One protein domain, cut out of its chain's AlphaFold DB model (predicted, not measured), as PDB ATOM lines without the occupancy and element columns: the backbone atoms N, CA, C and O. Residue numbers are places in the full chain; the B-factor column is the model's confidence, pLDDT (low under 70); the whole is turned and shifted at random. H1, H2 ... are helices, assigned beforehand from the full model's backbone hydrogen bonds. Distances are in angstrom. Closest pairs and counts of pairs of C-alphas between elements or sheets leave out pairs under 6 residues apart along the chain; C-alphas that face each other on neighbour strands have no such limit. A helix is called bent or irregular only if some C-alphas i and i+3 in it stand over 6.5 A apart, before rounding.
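AT A GLANCE: This is residues 2 to 8 and 36 to 72 of the 110 residues of an uncharacterized protein of marine gamma proteobacterium HTCC2143 (UniProt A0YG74). The longest helix, the kinked H3, and H2 make the two arms of an open U, with the link of residues 48 to 54 at its closed end and no contact between the arms. The short helix H1 sits over the gap between them, to one side, and residues 66 to 72 of H3 stick out freely. The printed part has 44 residues and three named helices, H1, H2 and H3 along the chain, with no named strand; its class is all helix. It is only just compact, close to loose, with a radius of gyration of the C-alphas of 10.8 A and spans of 30 by 22 by 15 A.

HOW THE PARTS SIT: H3, residues 55 to 72, touches no helix, but it is near H1, residues 4 to 8, with 8 pairs of C-alphas within 10 A. H2, residues 36 to 47, and H3 are apart. H1 and H2 only just touch, with 3 pairs of C-alphas within 8 A, and H2 does so with residue 44 alone; their closest C-alphas, those of Asn 7 and His 44, are 6.9 A apart. H3 has a kink of 34 degrees near residue 62, and it is irregular: C-alphas 60 and 63 are 7.0 A apart. In H1 and H2 every O i to N i+4 pair is within hydrogen-bond range; in H3, 12 of 14 are.

IN THESE COORDINATES: H3 runs 25.4 A from C-alpha 55 at (-9.306, 23.028, -53.611) to C-alpha 72 at (2.351, 6.482, -38.279). H2, residues 36 to 47, measures 16.4 A from first to last C-alpha. H1, residues 4 to 8, measures 6.1 A and begins at C-alpha 4, (-3.252, 28.218, -45.279).

THE WHOLE: The two C-alphas farthest apart, those of Pro 52 and Leu 72, are 30.1 A apart. Residues 9 to 35 are not printed, and C-alphas 8 and 36 are 13.6 A apart across the cut. The link from H2 to H3 is short. The mean pLDDT of the printed part is 94.3, and no printed residue is under 70.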
ATOM      1  N   ALA A   2      -1.878  33.188 -39.401       77.25
ATOM      2  CA  ALA A   2      -1.070  32.298 -40.242       77.25
ATOM      3  C   ALA A   2      -1.788  32.051 -41.577       77.25
ATOM      4  O   ALA A   2      -3.022  32.098 -41.607       77.25
ATOM      5  N   THR A   3      -1.053  31.817 -42.662       93.00
ATOM      6  CA  THR A   3      -1.660  31.453 -43.954       93.00
ATOM      7  C   THR A   3      -2.109  29.987 -43.973       93.00
ATOM      8  O   THR A   3      -1.782  29.207 -43.072       93.00
ATOM      9  N   LEU A   4      -2.864  29.607 -45.011       93.75
ATOM     10  CA  LEU A   4      -3.252  28.218 -45.279       93.75
ATOM     11  C   LEU A   4      -2.014  27.305 -45.297       93.75
ATOM     12  O   LEU A   4      -1.978  26.279 -44.619       93.75
ATOM     13  N   GLU A   5      -0.989  27.715 -46.039       95.06
ATOM     14  CA  GLU A   5       0.252  26.976 -46.247       95.06
ATOM     15  C   GLU A   5       1.063  26.860 -44.957       95.06
ATOM     16  O   GLU A   5       1.516  25.768 -44.620       95.06
ATOM     17  N   GLU A   6       1.216  27.954 -44.206       95.12
ATOM     18  CA  GLU A   6       1.948  27.963 -42.934       95.12
ATOM     19  C   GLU A   6       1.292  27.039 -41.904       95.12
ATOM     20  O   GLU A   6       1.967  26.254 -41.232       95.12
ATOM     21  N   ASN A   7      -0.038  27.102 -41.792       95.44
ATOM     22  CA  ASN A   7      -0.770  26.275 -40.844       95.44
ATOM     23  C   ASN A   7      -0.715  24.786 -41.235       95.44
ATOM     24  O   ASN A   7      -0.463  23.929 -40.385       95.44
ATOM     25  N   TRP A   8      -0.860  24.475 -42.528       96.25
ATOM     26  CA  TRP A   8      -0.730  23.108 -43.037       96.25
ATOM     27  C   TRP A   8       0.690  22.545 -42.883       96.25
ATOM     28  O   TRP A   8       0.874  21.361 -42.573       96.25
ATOM     29  N   SER A  36      -2.329  17.295 -29.775       97.19
ATOM     30  CA  SER A  36      -2.123  18.677 -30.222       97.19
ATOM     31  C   SER A  36      -2.331  18.818 -31.735       97.19
ATOM     32  O   SER A  36      -3.000  19.738 -32.203       97.19
ATOM     33  N   ARG A  37      -1.817  17.865 -32.523       96.81
ATOM     34  CA  ARG A  37      -1.964  17.859 -33.983       96.81
ATOM     35  C   ARG A  37      -3.415  17.666 -34.403       96.81
ATOM     36  O   ARG A  37      -3.865  18.320 -35.336       96.81
ATOM     37  N   HIS A  38      -4.153  16.789 -33.725       96.50
ATOM     38  CA  HIS A  38      -5.570  16.573 -34.008       96.50
ATOM     39  C   HIS A  38      -6.405  17.843 -33.785       96.50
ATOM     40  O   HIS A  38      -7.251  18.184 -34.617       96.50
ATOM     41  N   GLN A  39      -6.137  18.566 -32.694       97.00
ATOM     42  CA  GLN A  39      -6.761  19.866 -32.432       97.00
ATOM     43  C   GLN A  39      -6.438  20.854 -33.554       97.00
ATOM     44  O   GLN A  39      -7.355  21.410 -34.157       97.00
ATOM     45  N   LEU A  40      -5.162  20.971 -33.924       96.62
ATOM     46  CA  LEU A  40      -4.723  21.890 -34.972       96.62
ATOM     47  C   LEU A  40      -5.321  21.559 -36.349       96.62
ATOM     48  O   LEU A  40      -5.729  22.463 -37.066       96.62
ATOM     49  N   VAL A  41      -5.438  20.278 -36.715       96.50
ATOM     50  CA  VAL A  41      -6.125  19.850 -37.951       96.50
ATOM     51  C   VAL A  41      -7.591  20.277 -37.936       96.50
ATOM     52  O   VAL A  41      -8.117  20.752 -38.943       96.50
ATOM     53  N   THR A  42      -8.260  20.125 -36.796       96.19
ATOM     54  CA  THR A  42      -9.664  20.520 -36.657       96.19
ATOM     55  C   THR A  42      -9.818  22.034 -36.807       96.19
ATOM     56  O   THR A  42     -10.668  22.497 -37.566       96.19
ATOM     57  N   GLU A  43      -8.959  22.805 -36.144       96.31
ATOM     58  CA  GLU A  43      -8.918  24.268 -36.243       96.31
ATOM     59  C   GLU A  43      -8.555  24.750 -37.654       96.31
ATOM     60  O   GLU A  43      -9.129  25.728 -38.138       96.31
ATOM     61  N   HIS A  44      -7.661  24.042 -38.349       96.12
ATOM     62  CA  HIS A  44      -7.268  24.346 -39.724       96.12
ATOM     63  C   HIS A  44      -8.474  24.357 -40.653       96.12
ATOM     64  O   HIS A  44      -8.713  25.343 -41.342       96.12
ATOM     65  N   PHE A  45      -9.277  23.293 -40.639       95.25
ATOM     66  CA  PHE A  45     -10.449  23.204 -41.508       95.25
ATOM     67  C   PHE A  45     -11.604  24.117 -41.073       95.25
ATOM     68  O   PHE A  45     -12.479  24.410 -41.886       95.25
ATOM     69  N   GLN A  46     -11.603  24.609 -39.829       94.88
ATOM     70  CA  GLN A  46     -12.511  25.677 -39.396       94.88
ATOM     71  C   GLN A  46     -12.082  27.047 -39.938       94.88
ATOM     72  O   GLN A  46     -12.929  27.818 -40.385       94.88
ATOM     73  N   CYS A  47     -10.781  27.347 -39.922       94.50
ATOM     74  CA  CYS A  47     -10.229  28.609 -40.424       94.50
ATOM     75  C   CYS A  47     -10.173  28.662 -41.958       94.50
ATOM     76  O   CYS A  47     -10.397  29.713 -42.556       94.50
ATOM     77  N   PHE A  48      -9.887  27.525 -42.591       94.81
ATOM     78  CA  PHE A  48      -9.699  27.368 -44.030       94.81
ATOM     79  C   PHE A  48     -10.643  26.290 -44.583       94.81
ATOM     80  O   PHE A  48     -10.185  25.236 -45.040       94.81
ATOM     81  N   PRO A  49     -11.969  26.525 -44.558       92.81
ATOM     82  CA  PRO A  49     -12.932  25.560 -45.065       92.81
ATOM     83  C   PRO A  49     -12.638  25.227 -46.529       92.81
ATOM     84  O   PRO A  49     -12.270  26.098 -47.323       92.81
ATOM     85  N   VAL A  50     -12.784  23.953 -46.885       93.06
ATOM     86  CA  VAL A  50     -12.507  23.474 -48.242       93.06
ATOM     87  C   VAL A  50     -13.524  24.076 -49.209       93.06
ATOM     88  O   VAL A  50     -14.732  23.905 -49.053       93.06
ATOM     89  N   GLY A  51     -13.030  24.771 -50.226       93.06
ATOM     90  CA  GLY A  51     -13.830  25.429 -51.246       93.06
ATOM     91  C   GLY A  51     -13.032  25.662 -52.529       93.06
ATOM     92  O   GLY A  51     -11.854  25.321 -52.607       93.06
ATOM     93  N   PRO A  52     -13.643  26.262 -53.564       93.94
ATOM     94  CA  PRO A  52     -13.000  26.416 -54.871       93.94
ATOM     95  C   PRO A  52     -11.661  27.166 -54.831       93.94
ATOM     96  O   PRO A  52     -10.781  26.880 -55.632       93.94
ATOM     97  N   SER A  53     -11.488  28.095 -53.885       92.62
ATOM     98  CA  SER A  53     -10.280  28.917 -53.752       92.62
ATOM     99  C   SER A  53      -9.064  28.180 -53.183       92.62
ATOM    100  O   SER A  53      -7.950  28.650 -53.375       92.62
ATOM    101  N   ASN A  54      -9.252  27.066 -52.469       94.44
ATOM    102  CA  ASN A  54      -8.171  26.273 -51.862       94.44
ATOM    103  C   ASN A  54      -8.223  24.784 -52.257       94.44
ATOM    104  O   ASN A  54      -7.420  23.985 -51.781       94.44
ATOM    105  N   ALA A  55      -9.140  24.403 -53.151       93.25
ATOM    106  CA  ALA A  55      -9.306  23.028 -53.611       93.25
ATOM    107  C   ALA A  55      -8.033  22.467 -54.259       93.25
ATOM    108  O   ALA A  55      -7.660  21.332 -53.973       93.25
ATOM    109  N   GLU A  56      -7.347  23.263 -55.085       95.44
ATOM    110  CA  GLU A  56      -6.094  22.855 -55.735       95.44
ATOM    111  C   GLU A  56      -4.999  22.552 -54.703       95.44
ATOM    112  O   GLU A  56      -4.346  21.513 -54.782       95.44
ATOM    113  N   PHE A  57      -4.867  23.398 -53.676       95.94
ATOM    114  CA  PHE A  57      -3.932  23.173 -52.575       95.94
ATOM    115  C   PHE A  57      -4.196  21.822 -51.897       95.94
ATOM    116  O   PHE A  57      -3.309  20.971 -51.806       95.94
ATOM    117  N   TYR A  58      -5.436  21.570 -51.474       95.81
ATOM    118  CA  TYR A  58      -5.754  20.309 -50.806       95.81
ATOM    119  C   TYR A  58      -5.612  19.104 -51.735       95.81
ATOM    120  O   TYR A  58      -5.134  18.063 -51.295       95.81
ATOM    121  N   GLN A  59      -5.944  19.229 -53.021       94.25
ATOM    122  CA  GLN A  59      -5.749  18.153 -53.991       94.25
ATOM    123  C   GLN A  59      -4.277  17.721 -54.087       94.25
ATOM    124  O   GLN A  59      -3.996  16.526 -54.208       94.25
ATOM    125  N   LEU A  60      -3.345  18.673 -53.991       94.88
ATOM    126  CA  LEU A  60      -1.908  18.404 -54.014       94.88
ATOM    127  C   LEU A  60      -1.398  17.803 -52.697       94.88
ATOM    128  O   LEU A  60      -0.555  16.904 -52.717       94.88
ATOM    129  N   HIS A  61      -1.904  18.266 -51.552       94.81
ATOM    130  CA  HIS A  61      -1.300  17.954 -50.253       94.81
ATOM    131  C   HIS A  61      -2.016  16.867 -49.437       94.81
ATOM    132  O   HIS A  61      -1.369  16.166 -48.654       94.81
ATOM    133  N   ILE A  62      -3.326  16.671 -49.610       94.06
ATOM    134  CA  ILE A  62      -4.118  15.809 -48.717       94.06
ATOM    135  C   ILE A  62      -3.789  14.322 -48.876       94.06
ATOM    136  O   ILE A  62      -3.747  13.578 -47.898       94.06
ATOM    137  N   ASN A  63      -3.469  13.888 -50.097       94.00
ATOM    138  CA  ASN A  63      -3.056  12.509 -50.349       94.00
ATOM    139  C   ASN A  63      -1.725  12.194 -49.665       94.00
ATOM    140  O   ASN A  63      -1.574  11.131 -49.067       94.00
ATOM    141  N   HIS A  64      -0.777  13.135 -49.711       93.19
ATOM    142  CA  HIS A  64       0.488  12.984 -49.003       93.19
ATOM    143  C   HIS A  64       0.259  12.896 -47.492       93.19
ATOM    144  O   HIS A  64       0.821  12.018 -46.844       93.19
ATOM    145  N   PHE A  65      -0.613  13.746 -46.943       94.44
ATOM    146  CA  PHE A  65      -0.994  13.701 -45.533       94.44
ATOM    147  C   PHE A  65      -1.532  12.321 -45.125       94.44
ATOM    148  O   PHE A  65      -1.027  11.736 -44.169       94.44
ATOM    149  N   PHE A  66      -2.471  11.740 -45.880       94.50
ATOM    150  CA  PHE A  66      -2.999  10.404 -45.573       94.50
ATOM    151  C   PHE A  66      -1.946   9.295 -45.658       94.50
ATOM    152  O   PHE A  66      -1.964   8.365 -44.854       94.50
ATOM    153  N   GLN A  67      -0.994   9.395 -46.587       94.00
ATOM    154  CA  GLN A  67       0.134   8.462 -46.634       94.00
ATOM    155  C   GLN A  67       1.004   8.564 -45.374       94.00
ATOM    156  O   GLN A  67       1.436   7.537 -44.852       94.00
ATOM    157  N   GLN A  68       1.239   9.776 -44.856       91.75
ATOM    158  CA  GLN A  68       1.964   9.957 -43.594       91.75
ATOM    159  C   GLN A  68       1.201   9.359 -42.402       91.75
ATOM    160  O   GLN A  68       1.821   8.712 -41.556       91.75
ATOM    161  N   GLU A  69      -0.128   9.501 -42.368       93.75
ATOM    162  CA  GLU A  69      -0.965   8.891 -41.323       93.75
ATOM    163  C   GLU A  69      -0.894   7.369 -41.331       93.75
ATOM    164  O   GLU A  69      -0.812   6.745 -40.270       93.75
ATOM    165  N   GLN A  70      -0.884   6.762 -42.519       95.25
ATOM    166  CA  GLN A  70      -0.757   5.316 -42.632       95.25
ATOM    167  C   GLN A  70       0.584   4.836 -42.064       95.25
ATOM    168  O   GLN A  70       0.612   3.893 -41.280       95.25
ATOM    169  N   ILE A  71       1.683   5.531 -42.377       93.25
ATOM    170  CA  ILE A  71       3.015   5.200 -41.848       93.25
ATOM    171  C   ILE A  71       3.037   5.285 -40.315       93.25
ATOM    172  O   ILE A  71       3.586   4.402 -39.656       93.25
ATOM    173  N   LEU A  72       2.446   6.333 -39.734       92.31
ATOM    174  CA  LEU A  72       2.351   6.482 -38.279       92.31
ATOM    175  C   LEU A  72       1.513   5.367 -37.642       92.31
ATOM    176  O   LEU A  72       1.902   4.819 -36.612       92.31
TER     177      LEU A  72